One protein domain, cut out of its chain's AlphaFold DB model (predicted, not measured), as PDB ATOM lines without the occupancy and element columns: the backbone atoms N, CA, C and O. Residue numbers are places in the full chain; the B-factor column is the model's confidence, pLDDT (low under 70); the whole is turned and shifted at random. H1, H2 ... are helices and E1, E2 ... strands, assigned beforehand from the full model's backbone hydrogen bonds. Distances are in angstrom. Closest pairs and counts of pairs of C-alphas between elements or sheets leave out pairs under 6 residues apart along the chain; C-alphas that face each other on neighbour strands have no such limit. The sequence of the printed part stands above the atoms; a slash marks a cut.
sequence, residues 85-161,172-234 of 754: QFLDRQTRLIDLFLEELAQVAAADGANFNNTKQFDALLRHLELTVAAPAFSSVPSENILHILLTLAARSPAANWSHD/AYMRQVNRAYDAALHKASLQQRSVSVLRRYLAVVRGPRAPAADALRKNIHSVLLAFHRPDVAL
ATOM      1  N   GLN A  85    -100.940 -66.447  56.045       89.25
ATOM      2  CA  GLN A  85    -100.304 -67.769  56.025       89.25
ATOM      3  C   GLN A  85    -100.589 -68.596  57.288       89.25
ATOM      4  O   GLN A  85    -100.651 -69.820  57.207       89.25
ATOM      5  N   PHE A  86    -100.752 -67.960  58.454       90.75
ATOM      6  CA  PHE A  86    -101.164 -68.650  59.677       90.75
ATOM      7  C   PHE A  86    -102.606 -69.149  59.559       90.75
ATOM      8  O   PHE A  86    -102.855 -70.320  59.834       90.75
ATOM      9  N   LEU A  87    -103.531 -68.305  59.086       90.62
ATOM     10  CA  LEU A  87    -104.930 -68.695  58.874       90.62
ATOM     11  C   LEU A  87    -105.043 -69.838  57.853       90.62
ATOM     12  O   LEU A  87    -105.688 -70.839  58.143       90.62
ATOM     13  N   ASP A  88    -104.325 -69.754  56.727       91.19
ATOM     14  CA  ASP A  88    -104.289 -70.815  55.711       91.19
ATOM     15  C   ASP A  88    -103.744 -72.147  56.283       91.19
ATOM     16  O   ASP A  88    -104.196 -73.227  55.895       91.19
ATOM     17  N   ARG A  89    -102.785 -72.100  57.225       91.31
ATOM     18  CA  ARG A  89    -102.282 -73.290  57.943       91.31
ATOM     19  C   ARG A  89    -103.298 -73.838  58.948       91.31
ATOM     20  O   ARG A  89    -103.440 -75.054  59.023       91.31
ATOM     21  N   GLN A  90    -104.011 -72.980  59.681       91.75
ATOM     22  CA  GLN A  90    -105.083 -73.402  60.593       91.75
ATOM     23  C   GLN A  90    -106.242 -74.054  59.831       91.75
ATOM     24  O   GLN A  90    -106.705 -75.114  60.234       91.75
ATOM     25  N   THR A  91    -106.656 -73.498  58.688       92.25
ATOM     26  CA  THR A  91    -107.678 -74.115  57.825       92.25
ATOM     27  C   THR A  91    -107.268 -75.523  57.389       92.25
ATOM     28  O   THR A  91    -108.049 -76.458  57.545       92.25
ATOM     29  N   ARG A  92    -106.018 -75.707  56.938       92.19
ATOM     30  CA  ARG A  92    -105.491 -77.040  56.589       92.19
ATOM     31  C   ARG A  92    -105.434 -77.989  57.786       92.19
ATOM     32  O   ARG A  92    -105.721 -79.166  57.620       92.19
ATOM     33  N   LEU A  93    -105.074 -77.502  58.976       91.88
ATOM     34  CA  LEU A  93    -105.060 -78.317  60.196       91.88
ATOM     35  C   LEU A  93    -106.465 -78.813  60.565       91.88
ATOM     36  O   LEU A  93    -106.611 -79.963  60.963       91.88
ATOM     37  N   ILE A  94    -107.491 -77.975  60.398       93.06
ATOM     38  CA  ILE A  94    -108.892 -78.368  60.604       93.06
ATOM     39  C   ILE A  94    -109.303 -79.439  59.583       93.06
ATOM     40  O   ILE A  94    -109.907 -80.437  59.967       93.06
ATOM     41  N   ASP A  95    -108.941 -79.264  58.309       91.94
ATOM     42  CA  ASP A  95    -109.233 -80.248  57.258       91.94
ATOM     43  C   ASP A  95    -108.553 -81.610  57.531       91.94
ATOM     44  O   ASP A  95    -109.133 -82.648  57.229       91.94
ATOM     45  N   LEU A  96    -107.373 -81.636  58.170       93.00
ATOM     46  CA  LEU A  96    -106.654 -82.871  58.530       93.00
ATOM     47  C   LEU A  96    -107.342 -83.731  59.608       93.00
ATOM     48  O   LEU A  96    -106.991 -84.899  59.738       93.00
ATOM     49  N   PHE A  97    -108.336 -83.224  60.348       91.62
ATOM     50  CA  PHE A  97    -109.167 -84.085  61.215       91.62
ATOM     51  C   PHE A  97    -110.033 -85.076  60.417       91.62
ATOM     52  O   PHE A  97    -110.563 -86.029  60.988       91.62
ATOM     53  N   LEU A  98    -110.180 -84.832  59.115       90.50
ATOM     54  CA  LEU A  98    -110.888 -85.648  58.142       90.50
ATOM     55  C   LEU A  98    -109.927 -85.923  56.975       90.50
ATOM     56  O   LEU A  98    -110.056 -85.326  55.907       90.50
ATOM     57  N   GLU A  99    -108.921 -86.777  57.192       86.25
ATOM     58  CA  GLU A  99    -107.836 -87.059  56.230       86.25
ATOM     59  C   GLU A  99    -108.357 -87.424  54.823       86.25
ATOM     60  O   GLU A  99    -107.740 -87.092  53.808       86.25
ATOM     61  N   GLU A 100    -109.542 -88.030  54.732       85.56
ATOM     62  CA  GLU A 100    -110.213 -88.390  53.486       85.56
ATOM     63  C   GLU A 100    -110.668 -87.158  52.665       85.56
ATOM     64  O   GLU A 100    -110.909 -87.272  51.462       85.56
ATOM     65  N   LEU A 101    -110.675 -85.940  53.228       85.81
ATOM     66  CA  LEU A 101    -110.816 -84.694  52.456       85.81
ATOM     67  C   LEU A 101    -109.673 -84.508  51.445       85.81
ATOM     68  O   LEU A 101    -109.879 -83.875  50.406       85.81
ATOM     69  N   ALA A 102    -108.496 -85.099  51.678       83.50
ATOM     70  CA  ALA A 102    -107.433 -85.140  50.676       83.50
ATOM     71  C   ALA A 102    -107.834 -85.978  49.442       83.50
ATOM     72  O   ALA A 102    -107.477 -85.629  48.315       83.50
ATOM     73  N   GLN A 103    -108.642 -87.029  49.623       82.12
ATOM     74  CA  GLN A 103    -109.157 -87.871  48.532       82.12
ATOM     75  C   GLN A 103    -110.173 -87.100  47.675       82.12
ATOM     76  O   GLN A 103    -110.157 -87.206  46.448       82.12
ATOM     77  N   VAL A 104    -110.963 -86.202  48.286       80.06
ATOM     78  CA  VAL A 104    -111.859 -85.278  47.560       80.06
ATOM     79  C   VAL A 104    -111.089 -84.414  46.558       80.06
ATOM     80  O   VAL A 104    -111.647 -84.052  45.520       80.06
ATOM     81  N   ALA A 105    -109.821 -84.076  46.822       74.94
ATOM     82  CA  ALA A 105    -108.971 -83.358  45.869       74.94
ATOM     83  C   ALA A 105    -108.461 -84.262  44.728       74.94
ATOM     84  O   ALA A 105    -108.365 -83.796  43.592       74.94
ATOM     85  N   ALA A 106    -108.219 -85.549  45.001       77.19
ATOM     86  CA  ALA A 106    -107.755 -86.564  44.044       77.19
ATOM     87  C   ALA A 106    -108.828 -87.051  43.041       77.19
ATOM     88  O   ALA A 106    -108.552 -87.907  42.209       77.19
ATOM     89  N   ALA A 107    -110.022 -86.451  43.079       68.75
ATOM     90  CA  ALA A 107    -111.203 -86.737  42.258       68.75
ATOM     91  C   ALA A 107    -112.032 -87.980  42.623       68.75
ATOM     92  O   ALA A 107    -113.133 -88.117  42.081       68.75
ATOM     93  N   ASP A 108    -111.594 -88.772  43.599       74.25
ATOM     94  CA  ASP A 108    -112.392 -89.837  44.204       74.25
ATOM     95  C   ASP A 108    -113.486 -89.283  45.141       74.25
ATOM     96  O   ASP A 108    -113.458 -88.126  45.581       74.25
ATOM     97  N   GLY A 109    -114.500 -90.109  45.414       82.44
ATOM     98  CA  GLY A 109    -115.515 -89.836  46.434       82.44
ATOM     99  C   GLY A 109    -114.965 -90.092  47.835       82.44
ATOM    100  O   GLY A 109    -114.324 -91.116  48.048       82.44
ATOM    101  N   ALA A 110    -115.245 -89.201  48.789       87.44
ATOM    102  CA  ALA A 110    -114.912 -89.403  50.197       87.44
ATOM    103  C   ALA A 110    -116.192 -89.550  51.022       87.44
ATOM    104  O   ALA A 110    -117.113 -88.735  50.899       87.44
ATOM    105  N   ASN A 111    -116.238 -90.578  51.866       86.44
ATOM    106  CA  ASN A 111    -117.405 -90.918  52.670       86.44
ATOM    107  C   ASN A 111    -117.024 -91.009  54.153       86.44
ATOM    108  O   ASN A 111    -116.293 -91.906  54.571       86.44
ATOM    109  N   PHE A 112    -117.498 -90.045  54.937       88.19
ATOM    110  CA  PHE A 112    -117.121 -89.862  56.334       88.19
ATOM    111  C   PHE A 112    -118.109 -90.580  57.259       88.19
ATOM    112  O   PHE A 112    -119.155 -90.034  57.620       88.19
ATOM    113  N   ASN A 113    -117.755 -91.804  57.659       86.12
ATOM    114  CA  ASN A 113    -118.591 -92.669  58.503       86.12
ATOM    115  C   ASN A 113    -118.081 -92.804  59.953       86.12
ATOM    116  O   ASN A 113    -118.686 -93.503  60.763       86.12
ATOM    117  N   ASN A 114    -116.971 -92.151  60.308       88.31
ATOM    118  CA  ASN A 114    -116.297 -92.339  61.592       88.31
ATOM    119  C   ASN A 114    -116.723 -91.284  62.634       88.31
ATOM    120  O   ASN A 114    -116.293 -90.130  62.608       88.31
ATOM    121  N   THR A 115    -117.528 -91.696  63.616       88.62
ATOM    122  CA  THR A 115    -117.986 -90.820  64.712       88.62
ATOM    123  C   THR A 115    -116.847 -90.273  65.577       88.62
ATOM    124  O   THR A 115    -116.967 -89.164  66.099       88.62
ATOM    125  N   LYS A 116    -115.714 -90.985  65.698       89.81
ATOM    126  CA  LYS A 116    -114.547 -90.531  66.479       89.81
ATOM    127  C   LYS A 116    -113.805 -89.383  65.792       89.81
ATOM    128  O   LYS A 116    -113.388 -88.450  66.475       89.81
ATOM    129  N   GLN A 117    -113.682 -89.414  64.461       92.12
ATOM    130  CA  GLN A 117    -113.142 -88.288  63.686       92.12
ATOM    131  C   GLN A 117    -114.009 -87.035  63.880       92.12
ATOM    132  O   GLN A 117    -113.488 -85.962  64.184       92.12
ATOM    133  N   PHE A 118    -115.339 -87.173  63.803       93.56
ATOM    134  CA  PHE A 118    -116.252 -86.054  64.053       93.56
ATOM    135  C   PHE A 118    -116.214 -85.542  65.501       93.56
ATOM    136  O   PHE A 118    -116.251 -84.329  65.698       93.56
ATOM    137  N   ASP A 119    -116.092 -86.409  66.513       93.12
ATOM    138  CA  ASP A 119    -115.904 -85.978  67.908       93.12
ATOM    139  C   ASP A 119    -114.619 -85.160  68.089       93.12
ATOM    140  O   ASP A 119    -114.648 -84.110  68.739       93.12
ATOM    141  N   ALA A 120    -113.513 -85.620  67.494       94.38
ATOM    142  CA  ALA A 120    -112.220 -84.949  67.539       94.38
ATOM    143  C   ALA A 120    -112.258 -83.586  66.829       94.38
ATOM    144  O   ALA A 120    -111.856 -82.582  67.424       94.38
ATOM    145  N   LEU A 121    -112.819 -83.533  65.613       96.06
ATOM    146  CA  LEU A 121    -113.054 -82.295  64.866       96.06
ATOM    147  C   LEU A 121    -113.902 -81.319  65.689       96.06
ATOM    148  O   LEU A 121    -113.467 -80.200  65.953       96.06
ATOM    149  N   LEU A 122    -115.088 -81.737  66.141       96.31
ATOM    150  CA  LEU A 122    -115.989 -80.874  66.909       96.31
ATOM    151  C   LEU A 122    -115.328 -80.384  68.198       96.31
ATOM    152  O   LEU A 122    -115.419 -79.198  68.490       96.31
ATOM    153  N   ARG A 123    -114.587 -81.238  68.916       95.75
ATOM    154  CA  ARG A 123    -113.850 -80.845  70.128       95.75
ATOM    155  C   ARG A 123    -112.796 -79.778  69.830       95.75
ATOM    156  O   ARG A 123    -112.652 -78.830  70.600       95.75
ATOM    157  N   HIS A 124    -112.072 -79.904  68.719       96.12
ATOM    158  CA  HIS A 124    -111.108 -78.895  68.285       96.12
ATOM    159  C   HIS A 124    -111.796 -77.569  67.913       96.12
ATOM    160  O   HIS A 124    -111.350 -76.500  68.338       96.12
ATOM    161  N   LEU A 125    -112.916 -77.614  67.185       96.75
ATOM    162  CA  LEU A 125    -113.665 -76.408  66.820       96.75
ATOM    163  C   LEU A 125    -114.299 -75.726  68.042       96.75
ATOM    164  O   LEU A 125    -114.194 -74.511  68.173       96.75
ATOM    165  N   GLU A 126    -114.885 -76.485  68.972       96.31
ATOM    166  CA  GLU A 126    -115.478 -75.990  70.225       96.31
ATOM    167  C   GLU A 126    -114.470 -75.230  71.095       96.31
ATOM    168  O   GLU A 126    -114.810 -74.178  71.643       96.31
ATOM    169  N   LEU A 127    -113.241 -75.752  71.205       95.31
ATOM    170  CA  LEU A 127    -112.145 -75.126  71.946       95.31
ATOM    171  C   LEU A 127    -111.611 -73.879  71.234       95.31
ATOM    172  O   LEU A 127    -111.406 -72.846  71.866       95.31
ATOM    173  N   THR A 128    -111.391 -73.953  69.920       94.44
ATOM    174  CA  THR A 128    -110.745 -72.859  69.181       94.44
ATOM    175  C   THR A 128    -111.689 -71.696  68.863       94.44
ATOM    176  O   THR A 128    -111.246 -70.550  68.866       94.44
ATOM    177  N   VAL A 129    -112.993 -71.939  68.680       94.12
ATOM    178  CA  VAL A 129    -113.998 -70.864  68.547       94.12
ATOM    179  C   VAL A 129    -114.302 -70.171  69.884       94.12
ATOM    180  O   VAL A 129    -114.813 -69.057  69.896       94.12
ATOM    181  N   ALA A 130    -113.981 -70.811  71.016       92.00
ATOM    182  CA  ALA A 130    -114.066 -70.210  72.349       92.00
ATOM    183  C   ALA A 130    -112.809 -69.407  72.741       92.00
ATOM    184  O   ALA A 130    -112.799 -68.765  73.791       92.00
ATOM    185  N   ALA A 131    -111.741 -69.454  71.939       91.50
ATOM    186  CA  ALA A 131    -110.503 -68.748  72.238       91.50
ATOM    187  C   ALA A 131    -110.692 -67.219  72.120       91.50
ATOM    188  O   ALA A 131    -111.284 -66.765  71.138       91.50
ATOM    189  N   PRO A 132    -110.130 -66.400  73.035       87.00
ATOM    190  CA  PRO A 132    -110.264 -64.937  72.983       87.00
ATOM    191  C   PRO A 132    -109.756 -64.302  71.679       87.00
ATOM    192  O   PRO A 132    -110.263 -63.272  71.248       87.00
ATOM    193  N   ALA A 133    -108.758 -64.925  71.046       86.56
ATOM    194  CA  ALA A 133    -108.231 -64.543  69.741       86.56
ATOM    195  C   ALA A 133    -108.632 -65.591  68.691       86.56
ATOM    196  O   ALA A 133    -107.883 -66.533  68.407       86.56
ATOM    197  N   PHE A 134    -109.831 -65.435  68.118       87.62
ATOM    198  CA  PHE A 134    -110.321 -66.330  67.073       87.62
ATOM    199  C   PHE A 134    -109.372 -66.357  65.863       87.62
ATOM    200  O   PHE A 134    -109.069 -65.323  65.264       87.62
ATOM    201  N   SER A 135    -108.907 -67.554  65.499       86.81
ATOM    202  CA  SER A 135    -107.941 -67.750  64.407       86.81
ATOM    203  C   SER A 135    -108.080 -69.082  63.651       86.81
ATOM    204  O   SER A 135    -107.347 -69.322  62.692       86.81
ATOM    205  N   SER A 136    -109.046 -69.927  64.028       90.31
ATOM    206  CA  SER A 136    -109.328 -71.235  63.424       90.31
ATOM    207  C   SER A 136    -110.460 -71.146  62.395       90.31
ATOM    208  O   SER A 136    -111.635 -71.361  62.693       90.31
ATOM    209  N   VAL A 137    -110.117 -70.807  61.151       94.69
ATOM    210  CA  VAL A 137    -111.110 -70.648  60.076       94.69
ATOM    211  C   VAL A 137    -111.368 -71.999  59.386       94.69
ATOM    212  O   VAL A 137    -110.472 -72.472  58.684       94.69
ATOM    213  N   PRO A 138    -112.553 -72.627  59.533       96.44
ATOM    214  CA  PRO A 138    -112.894 -73.858  58.819       96.44
ATOM    215  C   PRO A 138    -113.007 -73.629  57.305       96.44
ATOM    216  O   PRO A 138    -113.401 -72.551  56.848       96.44
ATOM    217  N   SER A 139    -112.701 -74.665  56.522       95.81
ATOM    218  CA  SER A 139    -112.896 -74.659  55.069       95.81
ATOM    219  C   SER A 139    -114.381 -74.722  54.681       95.81
ATOM    220  O   SER A 139    -115.248 -75.073  55.485       95.81
ATOM    221  N   GLU A 140    -114.684 -74.423  53.416       95.12
ATOM    222  CA  GLU A 140    -116.039 -74.555  52.856       95.12
ATOM    223  C   GLU A 140    -116.567 -76.000  52.968       95.12
ATOM    224  O   GLU A 140    -117.735 -76.210  53.295       95.12
ATOM    225  N   ASN A 141    -115.698 -77.005  52.796       94.00
ATOM    226  CA  ASN A 141    -116.051 -78.418  52.959       94.00
ATOM    227  C   ASN A 141    -116.433 -78.743  54.411       94.00
ATOM    228  O   ASN A 141    -117.465 -79.371  54.644       94.00
ATOM    229  N   ILE A 142    -115.649 -78.272  55.389       96.00
ATOM    230  CA  ILE A 142    -115.948 -78.455  56.816       96.00
ATOM    231  C   ILE A 142    -117.268 -77.766  57.181       96.00
ATOM    232  O   ILE A 142    -118.094 -78.362  57.865       96.00
ATOM    233  N   LEU A 143    -117.532 -76.560  56.669       96.50
ATOM    234  CA  LEU A 143    -118.817 -75.879  56.865       96.50
ATOM    235  C   LEU A 143    -119.998 -76.664  56.260       96.50
ATOM    236  O   LEU A 143    -121.035 -76.788  56.911       96.50
ATOM    237  N   HIS A 144    -119.853 -77.251  55.065       94.06
ATOM    238  CA  HIS A 144    -120.877 -78.132  54.482       94.06
ATOM    239  C   HIS A 144    -121.117 -79.403  55.309       94.06
ATOM    240  O   HIS A 144    -122.266 -79.834  55.443       94.06
ATOM    241  N   ILE A 145    -120.064 -79.987  55.885       94.88
ATOM    242  CA  ILE A 145    -120.151 -81.145  56.784       94.88
ATOM    243  C   ILE A 145    -120.859 -80.760  58.088       94.88
ATOM    244  O   ILE A 145    -121.819 -81.424  58.464       94.88
ATOM    245  N   LEU A 146    -120.473 -79.655  58.731       96.44
ATOM    246  CA  LEU A 146    -121.117 -79.158  59.954       96.44
ATOM    247  C   LEU A 146    -122.609 -78.866  59.742       96.44
ATOM    248  O   LEU A 146    -123.434 -79.278  60.553       96.44
ATOM    249  N   LEU A 147    -122.975 -78.209  58.635       95.00
ATOM    250  CA  LEU A 147    -124.379 -77.971  58.274       95.00
ATOM    251  C   LEU A 147    -125.135 -79.278  57.987       95.00
ATOM    252  O   LEU A 147    -126.318 -79.387  58.304       95.00
ATOM    253  N   THR A 148    -124.456 -80.282  57.425       92.62
ATOM    254  CA  THR A 148    -125.030 -81.617  57.203       92.62
ATOM    255  C   THR A 148    -125.244 -82.369  58.515       92.62
ATOM    256  O   THR A 148    -126.275 -83.014  58.667       92.62
ATOM    257  N   LEU A 149    -124.330 -82.259  59.483       92.88
ATOM    258  CA  LEU A 149    -124.505 -82.822  60.827       92.88
ATOM    259  C   LEU A 149    -125.643 -82.121  61.587       92.88
ATOM    260  O   LEU A 149    -126.455 -82.802  62.206       92.88
ATOM    261  N   ALA A 150    -125.766 -80.795  61.477       93.56
ATOM    262  CA  ALA A 150    -126.844 -80.024  62.104       93.56
ATOM    263  C   ALA A 150    -128.244 -80.429  61.598       93.56
ATOM    264  O   ALA A 150    -129.195 -80.488  62.380       93.56
ATOM    265  N   ALA A 151    -128.348 -80.763  60.306       90.50
ATOM    266  CA  ALA A 151    -129.577 -81.190  59.638       90.50
ATOM    267  C   ALA A 151    -129.975 -82.663  59.880       90.50
ATOM    268  O   ALA A 151    -130.976 -83.121  59.325       90.50
ATOM    269  N   ARG A 152    -129.219 -83.442  60.669       84.38
ATOM    270  CA  ARG A 152    -129.497 -84.870  60.916       84.38
ATOM    271  C   ARG A 152    -129.910 -85.127  62.356       84.38
ATOM    272  O   ARG A 152    -129.178 -84.791  63.274       84.38
ATOM    273  N   SER A 153    -131.036 -85.815  62.546       79.25
ATOM    274  CA  SER A 153    -131.436 -86.341  63.857       79.25
ATOM    275  C   SER A 153    -130.895 -87.763  64.079       79.25
ATOM    276  O   SER A 153    -131.101 -88.604  63.192       79.25
ATOM    277  N   PRO A 154    -130.273 -88.065  65.246       67.81
ATOM    278  CA  PRO A 154    -129.964 -89.421  65.741       67.81
ATOM    279  C   PRO A 154    -131.066 -90.458  65.505       67.81
ATOM    280  O   PRO A 154    -130.792 -91.576  65.073       67.81
ATOM    281  N   ALA A 155    -132.323 -90.068  65.718       67.88
ATOM    282  CA  ALA A 155    -133.468 -90.968  65.659       67.88
ATOM    283  C   ALA A 155    -133.995 -91.246  64.236       67.88
ATOM    284  O   ALA A 155    -134.769 -92.184  64.060       67.88
ATOM    285  N   ALA A 156    -133.607 -90.450  63.230       61.69
ATOM    286  CA  ALA A 156    -134.201 -90.510  61.887       61.69
ATOM    287  C   ALA A 156    -133.197 -90.793  60.752       61.69
ATOM    288  O   ALA A 156    -133.477 -91.589  59.863       61.69
ATOM    289  N   ASN A 157    -132.024 -90.149  60.741       59.25
ATOM    290  CA  ASN A 157    -131.325 -89.866  59.476       59.25
ATOM    291  C   ASN A 157    -129.888 -90.422  59.346       59.25
ATOM    292  O   ASN A 157    -129.060 -89.800  58.685       59.25
ATOM    293  N   TRP A 158    -129.547 -91.581  59.924       58.84
ATOM    294  CA  TRP A 158    -128.153 -92.095  59.940       58.84
ATOM    295  C   TRP A 158    -127.876 -93.333  59.067       58.84
ATOM    296  O   TRP A 158    -126.857 -93.988  59.262       58.84
ATOM    297  N   SER A 159    -128.742 -93.668  58.103       49.84
ATOM    298  CA  SER A 159    -128.483 -94.798  57.193       49.84
ATOM    299  C   SER A 159    -129.137 -94.694  55.806       49.84
ATOM    300  O   SER A 159    -129.989 -93.831  55.567       49.84
ATOM    301  N   HIS A 160    -128.714 -95.612  54.928       53.59
ATOM    302  CA  HIS A 160    -129.145 -95.843  53.543       53.59
ATOM    303  C   HIS A 160    -130.658 -96.043  53.309       53.59
ATOM    304  O   HIS A 160    -131.437 -96.276  54.234       53.59
ATOM    305  N   ASP A 161    -131.038 -95.974  52.026       47.31
ATOM    306  CA  ASP A 161    -132.376 -96.257  51.498       47.31
ATOM    307  C   ASP A 161    -132.822 -97.713  51.710       47.31
ATOM    308  O   ASP A 161    -132.122 -98.657  51.350       47.31
ATOM    309  N   ALA A 172    -128.203-101.069  60.050       66.94
ATOM    310  CA  ALA A 172    -128.358-101.472  61.443       66.94
ATOM    311  C   ALA A 172    -127.073-101.181  62.228       66.94
ATOM    312  O   ALA A 172    -127.139-100.545  63.280       66.94
ATOM    313  N   TYR A 173    -125.916-101.530  61.656       72.81
ATOM    314  CA  TYR A 173    -124.598-101.239  62.216       72.81
ATOM    315  C   TYR A 173    -124.401 -99.743  62.472       72.81
ATOM    316  O   TYR A 173    -124.111 -99.356  63.601       72.81
ATOM    317  N   MET A 174    -124.633 -98.874  61.481       74.19
ATOM    318  CA  MET A 174    -124.471 -97.432  61.697       74.19
ATOM    319  C   MET A 174    -125.445 -96.904  62.755       74.19
ATOM    320  O   MET A 174    -125.031 -96.170  63.650       74.19
ATOM    321  N   ARG A 175    -126.720 -97.321  62.748       73.44
ATOM    322  CA  ARG A 175    -127.662 -96.964  63.828       73.44
ATOM    323  C   ARG A 175    -127.164 -97.420  65.205       73.44
ATOM    324  O   ARG A 175    -127.284 -96.653  66.158       73.44
ATOM    325  N   GLN A 176    -126.574 -98.609  65.315       79.00
ATOM    326  CA  GLN A 176    -125.974 -99.108  66.554       79.00
ATOM    327  C   GLN A 176    -124.742 -98.291  66.968       79.00
ATOM    328  O   GLN A 176    -124.665 -97.898  68.125       79.00
ATOM    329  N   VAL A 177    -123.821 -97.976  66.050       80.69
ATOM    330  CA  VAL A 177    -122.628 -97.149  66.322       80.69
ATOM    331  C   VAL A 177    -123.014 -95.764  66.834       80.69
ATOM    332  O   VAL A 177    -122.401 -95.270  67.777       80.69
ATOM    333  N   ASN A 178    -124.049 -95.147  66.262       77.62
ATOM    334  CA  ASN A 178    -124.484 -93.810  66.663       77.62
ATOM    335  C   ASN A 178    -125.244 -93.831  67.995       77.62
ATOM    336  O   ASN A 178    -124.955 -93.014  68.862       77.62
ATOM    337  N   ARG A 179    -126.112 -94.829  68.223       78.50
ATOM    338  CA  ARG A 179    -126.719 -95.069  69.546       78.50
ATOM    339  C   ARG A 179    -125.662 -95.349  70.614       78.50
ATOM    340  O   ARG A 179    -125.762 -94.818  71.710       78.50
ATOM    341  N   ALA A 180    -124.642 -96.147  70.298       83.25
ATOM    342  CA  ALA A 180    -123.531 -96.425  71.201       83.25
ATOM    343  C   ALA A 180    -122.694 -95.166  71.467       83.25
ATOM    344  O   ALA A 180    -122.299 -94.942  72.601       83.25
ATOM    345  N   TYR A 181    -122.466 -94.318  70.462       84.44
ATOM    346  CA  TYR A 181    -121.795 -93.028  70.630       84.44
ATOM    347  C   TYR A 181    -122.593 -92.084  71.548       84.44
ATOM    348  O   TYR A 181    -122.029 -91.547  72.499       84.44
ATOM    349  N   ASP A 182    -123.896 -91.922  71.296       78.88
ATOM    350  CA  ASP A 182    -124.777 -91.050  72.084       78.88
ATOM    351  C   ASP A 182    -125.025 -91.600  73.509       78.88
ATOM    352  O   ASP A 182    -125.242 -90.819  74.431       78.88
ATOM    353  N   ALA A 183    -124.950 -92.922  73.721       82.06
ATOM    354  CA  ALA A 183    -125.102 -93.555  75.037       82.06
ATOM    355  C   ALA A 183    -123.792 -93.652  75.847       82.06
ATOM    356  O   ALA A 183    -123.822 -93.568  77.073       82.06
ATOM    357  N   ALA A 184    -122.638 -93.834  75.195       77.19
ATOM    358  CA  ALA A 184    -121.347 -94.035  75.867       77.19
ATOM    359  C   ALA A 184    -120.639 -92.730  76.270       77.19
ATOM    360  O   ALA A 184    -119.554 -92.770  76.854       77.19
ATOM    361  N   LEU A 185    -121.203 -91.566  75.939       64.50
ATOM    362  CA  LEU A 185    -120.582 -90.268  76.180       64.50
ATOM    363  C   LEU A 185    -121.507 -89.353  76.981       64.50
ATOM    364  O   LEU A 185    -122.608 -89.036  76.552       64.50
ATOM    365  N   HIS A 186    -120.991 -88.774  78.068       79.94
ATOM    366  CA  HIS A 186    -121.615 -87.645  78.781       79.94
ATOM    367  C   HIS A 186    -121.599 -86.324  77.969       79.94
ATOM    368  O   HIS A 186    -121.531 -85.234  78.535       79.94
ATOM    369  N   LYS A 187    -121.575 -86.404  76.634       84.88
ATOM    370  CA  LYS A 187    -121.486 -85.274  75.704       84.88
ATOM    371  C   LYS A 187    -122.808 -85.126  74.961       84.88
ATOM    372  O   LYS A 187    -123.496 -86.105  74.705       84.88
ATOM    373  N   ALA A 188    -123.114 -83.908  74.526       90.81
ATOM    374  CA  ALA A 188    -124.188 -83.687  73.565       90.81
ATOM    375  C   ALA A 188    -123.905 -84.406  72.226       90.81
ATOM    376  O   ALA A 188    -122.744 -84.594  71.842       90.81
ATOM    377  N   SER A 189    -124.971 -84.761  71.506       90.12
ATOM    378  CA  SER A 189    -124.896 -85.448  70.205       90.12
ATOM    379  C   SER A 189    -124.086 -84.657  69.164       90.12
ATOM    380  O   SER A 189    -123.962 -83.428  69.247       90.12
ATOM    381  N   LEU A 190    -123.567 -85.341  68.130       91.62
ATOM    382  CA  LEU A 190    -122.833 -84.688  67.026       91.62
ATOM    383  C   LEU A 190    -123.650 -83.549  66.386       91.62
ATOM    384  O   LEU A 190    -123.104 -82.487  66.081       91.62
ATOM    385  N   GLN A 191    -124.968 -83.740  66.261       91.50
ATOM    386  CA  GLN A 191    -125.906 -82.726  65.787       91.50
ATOM    387  C   GLN A 191    -125.878 -81.473  66.677       91.50
ATOM    388  O   GLN A 191    -125.535 -80.389  66.206       91.50
ATOM    389  N   GLN A 192    -126.191 -81.608  67.970       92.62
ATOM    390  CA  GLN A 192    -126.265 -80.482  68.911       92.62
ATOM    391  C   GLN A 192    -124.932 -79.727  69.017       92.62
ATOM    392  O   GLN A 192    -124.911 -78.496  69.072       92.62
ATOM    393  N   ARG A 193    -123.810 -80.454  68.990       95.25
ATOM    394  CA  ARG A 193    -122.462 -79.872  69.004       95.25
ATOM    395  C   ARG A 193    -122.148 -79.108  67.720       95.25
ATOM    396  O   ARG A 193    -121.666 -77.981  67.799       95.25
ATOM    397  N   SER A 194    -122.501 -79.645  66.550       96.31
ATOM    398  CA  SER A 194    -122.356 -78.920  65.278       96.31
ATOM    399  C   SER A 194    -123.194 -77.632  65.241       96.31
ATOM    400  O   SER A 194    -122.678 -76.585  64.846       96.31
ATOM    401  N   VAL A 195    -124.431 -77.656  65.759       96.25
ATOM    402  CA  VAL A 195    -125.283 -76.461  65.914       96.25
ATOM    403  C   VAL A 195    -124.642 -75.445  66.863       96.25
ATOM    404  O   VAL A 195    -124.594 -74.260  66.543       96.25
ATOM    405  N   SER A 196    -124.101 -75.891  68.002       96.75
ATOM    406  CA  SER A 196    -123.394 -75.033  68.966       96.75
ATOM    407  C   SER A 196    -122.178 -74.337  68.337       96.75
ATOM    408  O   SER A 196    -122.048 -73.114  68.427       96.75
ATOM    409  N   VAL A 197    -121.333 -75.084  67.618       97.44
ATOM    410  CA  VAL A 197    -120.176 -74.547  66.880       97.44
ATOM    411  C   VAL A 197    -120.617 -73.529  65.821       97.44
ATOM    412  O   VAL A 197    -120.072 -72.427  65.769       97.44
ATOM    413  N   LEU A 198    -121.644 -73.841  65.024       97.94
ATOM    414  CA  LEU A 198    -122.160 -72.932  63.993       97.94
ATOM    415  C   LEU A 198    -122.784 -71.656  64.590       97.94
ATOM    416  O   LEU A 198    -122.538 -70.570  64.067       97.94
ATOM    417  N   ARG A 199    -123.502 -71.738  65.720       96.75
ATOM    418  CA  ARG A 199    -124.006 -70.553  66.447       96.75
ATOM    419  C   ARG A 199    -122.862 -69.678  66.983       96.75
ATOM    420  O   ARG A 199    -122.961 -68.453  66.931       96.75
ATOM    421  N   ARG A 200    -121.741 -70.265  67.421       96.56
ATOM    422  CA  ARG A 200    -120.536 -69.499  67.801       96.56
ATOM    423  C   ARG A 200    -119.856 -68.849  66.590       96.56
ATOM    424  O   ARG A 200    -119.471 -67.688  66.674       96.56
ATOM    425  N   TYR A 201    -119.780 -69.530  65.445       97.50
ATOM    426  CA  TYR A 201    -119.297 -68.916  64.200       97.50
ATOM    427  C   TYR A 201    -120.186 -67.770  63.713       97.50
ATOM    428  O   TYR A 201    -119.663 -66.766  63.240       97.50
ATOM    429  N   LEU A 202    -121.507 -67.868  63.876       96.00
ATOM    430  CA  LEU A 202    -122.427 -66.762  63.609       96.00
ATOM    431  C   LEU A 202    -122.110 -65.535  64.481       96.00
ATOM    432  O   LEU A 202    -122.067 -64.423  63.959       96.00
ATOM    433  N   ALA A 203    -121.825 -65.728  65.773       94.38
ATOM    434  CA  ALA A 203    -121.410 -64.644  66.666       94.38
ATOM    435  C   ALA A 203    -120.064 -64.016  66.245       94.38
ATOM    436  O   ALA A 203    -119.950 -62.794  66.191       94.38
ATOM    437  N   VAL A 204    -119.071 -64.827  65.856       95.06
ATOM    438  CA  VAL A 204    -117.791 -64.337  65.299       95.06
ATOM    439  C   VAL A 204    -118.003 -63.526  64.014       95.06
ATOM    440  O   VAL A 204    -117.360 -62.500  63.807       95.06
ATOM    441  N   VAL A 205    -118.918 -63.967  63.149       95.12
ATOM    442  CA  VAL A 205    -119.248 -63.314  61.872       95.12
ATOM    443  C   VAL A 205    -120.003 -62.000  62.059       95.12
ATOM    444  O   VAL A 205    -119.790 -61.077  61.272       95.12
ATOM    445  N   ARG A 206    -120.858 -61.900  63.081       92.88
ATOM    446  CA  ARG A 206    -121.535 -60.657  63.490       92.88
ATOM    447  C   ARG A 206    -120.581 -59.675  64.184       92.88
ATOM    448  O   ARG A 206    -120.695 -58.472  63.993       92.88
ATOM    449  N   GLY A 207    -119.587 -60.196  64.905       92.12
ATOM    450  CA  GLY A 207    -118.593 -59.426  65.651       92.12
ATOM    451  C   GLY A 207    -117.686 -58.478  64.834       92.12
ATOM    452  O   GLY A 207    -117.786 -58.362  63.606       92.12
ATOM    453  N   PRO A 208    -116.762 -57.774  65.518       90.94
ATOM    454  CA  PRO A 208    -115.888 -56.776  64.900       90.94
ATOM    455  C   PRO A 208    -115.029 -57.361  63.768       90.94
ATOM    456  O   PRO A 208    -114.677 -58.542  63.768       90.94
ATOM    457  N   ARG A 209    -114.669 -56.522  62.784       91.56
ATOM    458  CA  ARG A 209    -113.844 -56.952  61.642       91.56
ATOM    459  C   ARG A 209    -112.457 -57.389  62.121       91.56
ATOM    460  O   ARG A 209    -111.716 -56.604  62.710       91.56
ATOM    461  N   ALA A 210    -112.113 -58.639  61.833       92.75
ATOM    462  CA  ALA A 210    -110.816 -59.242  62.100       92.75
ATOM    463  C   ALA A 210    -110.465 -60.178  60.930       92.75
ATOM    464  O   ALA A 210    -111.377 -60.808  60.389       92.75
ATOM    465  N   PRO A 211    -109.180 -60.359  60.563       93.62
ATOM    466  CA  PRO A 211    -108.804 -61.144  59.380       93.62
ATOM    467  C   PRO A 211    -109.376 -62.572  59.352       93.62
ATOM    468  O   PRO A 211    -109.784 -63.057  58.298       93.62
ATOM    469  N   ALA A 212    -109.463 -63.230  60.514       93.31
ATOM    470  CA  ALA A 212    -110.079 -64.550  60.650       93.31
ATOM    471  C   ALA A 212    -111.611 -64.515  60.490       93.31
ATOM    472  O   ALA A 212    -112.180 -65.393  59.843       93.31
ATOM    473  N   ALA A 213    -112.282 -63.490  61.026       94.19
ATOM    474  CA  ALA A 213    -113.725 -63.303  60.873       94.19
ATOM    475  C   ALA A 213    -114.102 -62.967  59.418       94.19
ATOM    476  O   ALA A 213    -115.095 -63.482  58.913       94.19
ATOM    477  N   ASP A 214    -113.289 -62.180  58.709       94.56
ATOM    478  CA  ASP A 214    -113.498 -61.860  57.291       94.56
ATOM    479  C   ASP A 214    -113.239 -63.066  56.371       94.56
ATOM    480  O   ASP A 214    -113.986 -63.294  55.415       94.56
ATOM    481  N   ALA A 215    -112.246 -63.903  56.689       95.62
ATOM    482  CA  ALA A 215    -112.050 -65.186  56.014       95.62
ATOM    483  C   ALA A 215    -113.229 -66.151  56.263       95.62
ATOM    484  O   ALA A 215    -113.738 -66.758  55.320       95.62
ATOM    485  N   LEU A 216    -113.728 -66.234  57.501       96.62
ATOM    486  CA  LEU A 216    -114.913 -67.023  57.848       96.62
ATOM    487  C   LEU A 216    -116.177 -66.514  57.130       96.62
ATOM    488  O   LEU A 216    -116.892 -67.313  56.528       96.62
ATOM    489  N   ARG A 217    -116.416 -65.193  57.107       96.00
ATOM    490  CA  ARG A 217    -117.483 -64.540  56.321       96.00
ATOM    491  C   ARG A 217    -117.429 -64.949  54.855       96.00
ATOM    492  O   ARG A 217    -118.457 -65.302  54.285       96.00
ATOM    493  N   LYS A 218    -116.239 -64.929  54.247       96.19
ATOM    494  CA  LYS A 218    -116.041 -65.324  52.847       96.19
ATOM    495  C   LYS A 218    -116.396 -66.798  52.612       96.19
ATOM    496  O   LYS A 218    -117.123 -67.090  51.664       96.19
ATOM    497  N   ASN A 219    -115.921 -67.703  53.469       96.25
ATOM    498  CA  ASN A 219    -116.197 -69.136  53.335       96.25
ATOM    499  C   ASN A 219    -117.701 -69.420  53.506       96.25
ATOM    500  O   ASN A 219    -118.288 -70.137  52.701       96.25
ATOM    501  N   ILE A 220    -118.358 -68.782  54.481       96.44
ATOM    502  CA  ILE A 220    -119.811 -68.883  54.680       96.44
ATOM    503  C   ILE A 220    -120.583 -68.296  53.496       96.44
ATOM    504  O   ILE A 220    -121.538 -68.911  53.040       96.44
ATOM    505  N   HIS A 221    -120.163 -67.158  52.943       95.62
ATOM    506  CA  HIS A 221    -120.783 -66.589  51.746       95.62
ATOM    507  C   HIS A 221    -120.691 -67.544  50.542       95.62
ATOM    508  O   HIS A 221    -121.685 -67.729  49.843       95.62
ATOM    509  N   SER A 222    -119.546 -68.206  50.328       94.50
ATOM    510  CA  SER A 222    -119.406 -69.244  49.291       94.50
ATOM    511  C   SER A 222    -120.371 -70.413  49.528       94.50
ATOM    512  O   SER A 222    -121.128 -70.793  48.632       94.50
ATOM    513  N   VAL A 223    -120.430 -70.910  50.769       94.50
ATOM    514  CA  VAL A 223    -121.345 -71.977  51.207       94.50
ATOM    515  C   VAL A 223    -122.816 -71.599  50.977       94.50
ATOM    516  O   VAL A 223    -123.561 -72.400  50.416       94.50
ATOM    517  N   LEU A 224    -123.232 -70.380  51.341       94.69
ATOM    518  CA  LEU A 224    -124.583 -69.858  51.096       94.69
ATOM    519  C   LEU A 224    -124.888 -69.750  49.596       94.69
ATOM    520  O   LEU A 224    -125.928 -70.220  49.142       94.69
ATOM    521  N   LEU A 225    -123.968 -69.190  48.800       91.94
ATOM    522  CA  LEU A 225    -124.129 -69.094  47.347       91.94
ATOM    523  C   LEU A 225    -124.229 -70.459  46.661       91.94
ATOM    524  O   LEU A 225    -124.866 -70.541  45.605       91.94
ATOM    525  N   ALA A 226    -123.607 -71.496  47.229       90.31
ATOM    526  CA  ALA A 226    -123.664 -72.852  46.709       90.31
ATOM    527  C   ALA A 226    -125.071 -73.453  46.830       90.31
ATOM    528  O   ALA A 226    -125.498 -74.119  45.891       90.31
ATOM    529  N   PHE A 227    -125.833 -73.165  47.897       87.75
ATOM    530  CA  PHE A 227    -127.211 -73.661  48.099       87.75
ATOM    531  C   PHE A 227    -128.230 -73.204  47.035       87.75
ATOM    532  O   PHE A 227    -129.391 -73.613  47.072       87.75
ATOM    533  N   HIS A 228    -127.814 -72.397  46.056       83.75
ATOM    534  CA  HIS A 228    -128.653 -71.918  44.966       83.75
ATOM    535  C   HIS A 228    -128.078 -72.342  43.609       83.75
ATOM    536  O   HIS A 228    -126.977 -71.927  43.239       83.75
ATOM    537  N   ARG A 229    -128.841 -73.113  42.817       68.88
ATOM    538  CA  ARG A 229    -128.448 -73.460  41.439       68.88
ATOM    539  C   ARG A 229    -128.372 -72.204  40.555       68.88
ATOM    540  O   ARG A 229    -129.407 -71.572  40.347       68.88
ATOM    541  N   PRO A 230    -127.218 -71.879  39.941       56.25
ATOM    542  CA  PRO A 230    -127.150 -70.799  38.957       56.25
ATOM    543  C   PRO A 230    -127.784 -71.183  37.604       56.25
ATOM    544  O   PRO A 230    -128.339 -70.327  36.916       56.25
ATOM    545  N   ASP A 231    -127.735 -72.465  37.223       55.47
ATOM    546  CA  ASP A 231    -127.905 -72.873  35.818       55.47
ATOM    547  C   ASP A 231    -129.367 -73.058  35.365       55.47
ATOM    548  O   ASP A 231    -129.692 -72.865  34.188       55.47
ATOM    549  N   VAL A 232    -130.283 -73.398  36.279       50.19
ATOM    550  CA  VAL A 232    -131.688 -73.697  35.927       50.19
ATOM    551  C   VAL A 232    -132.451 -72.419  35.550       50.19
ATOM    552  O   VAL A 232    -133.141 -72.384  34.530       50.19
ATOM    553  N   ALA A 233    -132.257 -71.330  36.302       45.38
ATOM    554  CA  ALA A 233    -132.935 -70.053  36.062       45.38
ATOM    555  C   ALA A 233    -132.553 -69.395  34.718       45.38
ATOM    556  O   ALA A 233    -133.369 -68.698  34.110       45.38
ATOM    557  N   LEU A 234    -131.329 -69.630  34.231       47.75
ATOM    558  CA  LEU A 234    -130.886 -69.173  32.908       47.75
ATOM    559  C   LEU A 234    -131.434 -70.067  31.786       47.75
ATOM    560  O   LEU A 234    -131.876 -69.553  30.757       47.75
TER     561      LEU A 234
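Overview. This is residues 85 to 161 and 172 to 234 of the 754 residues of an uncharacterized protein of Metschnikowia bicuspidata var. bicuspidata NRRL YB-4993 (UniProt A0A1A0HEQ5). This is a helical body in which three helices, H1, H3 and H6, run side by side in a shallow arc, H1 staggered against H3, while H4, nearest the middle, packs steeply on H6 on the hollow side of the arc, and H7, on that side too, makes a corner with H6, residues 213 to 217 of H7 meeting residues 201 to 205 of H6, and packs on H4. H5 sits loosely at one end of this body near the start of H3, a loop with H2 and E1 leads from H1 to H3, and a tail, residues 227 to 234, sticks out with H8 at its tip. The printed part has 140 residues with eight named helices and one named strand, in the order H1, H2, E1, H3, H4, H5, H6, H7, H8, and its class is mostly helix. It is compact, with a radius of gyration of the C-alphas of 16.0 A, and spans 46 by 45 by 27 A.

Arrangement. H1, residues 85 to 98, touches H3, residues 115 to 129, opposite ways at a shallow tilt of 26 degrees; H1 touches H3 with residues 94 to 98 alone and H3 touches H1 with residues 117 to 121 alone, and the closest C-alphas, those of Phe 97 and Leu 121, are 5.6 A apart. Between them in the chain come H2, residues 101 to 105, and E1, residues 110 to 112, whose closest C-alphas, Val 104 and Ala 110, are 5.8 A apart; E1 pairs with no named strand. H4, residues 140 to 150, is near H3 and is close to H1 but not clearly touching, with C-alphas 95 and 142 at 7.0 A. H5, residues 172 to 184, touches no helix; it is close to H3 but not clearly touching, at a steep tilt of 44 degrees, with the C-alphas of Thr 115 and Tyr 181 closest at 7.4 A. H6, residues 190 to 206, is the hub, touching three helices. It touches H3 at a shallow tilt of 25 degrees, the same way, closest at the C-alphas of Glu 126 and Val 197, 5.9 A. It touches H4 at a steep tilt of 53 degrees, opposite ways, closest at the C-alphas of Ala 150 and Gln 191, 4.7 A. H7, residues 211 to 226, touches H6 with residues 213 to 217 alone, opposite ways at a steep tilt of 62 degrees, closest at the C-alphas of Val 205 and Ala 213, 5.6 A. H7 also touches H4, with residues 219 to 223 alone, at a tilt of 69.8 degrees, only just steep; the C-alphas of Glu 140 and Asn 219 are closest at 5.4 A. H8, residues 231 to 234, touches no helix. Every O i to N i+4 pair is within hydrogen-bond range in H3, H4, H5, H6 and H7, against 8 of 10 in H1 and 0 of 1 in H2, where 2 of 2 O i to N i+3 pairs are; H8 is too short for an i+4 pair.

Along the chain. H1 begins at C-alpha 85, (-100.304, -67.769, 56.025), and is 20.9 A long. H2 and E1 measure 7.0 A and 6.5 A. H3 is 20.7 A long, H4 15.2 A and H5 17.7 A. H6, the longest helix, begins at C-alpha 190, (-122.833, -84.688, 67.026), and runs 24.3 A. H7 is 22.8 A long, and H8, 5.6 A, ends at C-alpha 234, (-130.886, -69.173, 32.908).

Size, cuts and confidence. The two C-alphas farthest apart are those of Ala 184 and Leu 234, 50.5 A. Residues 162 to 171 are not printed, and C-alphas 161 and 172 are 11.9 A apart across this cut, in the link from H4 to H5. Of the links printed whole, H3 to H4 is short and the others are tight. The mean pLDDT of the printed part is 86.4; residues 107, 154 to 161, 172, 185 and 229 to 234 are under 70.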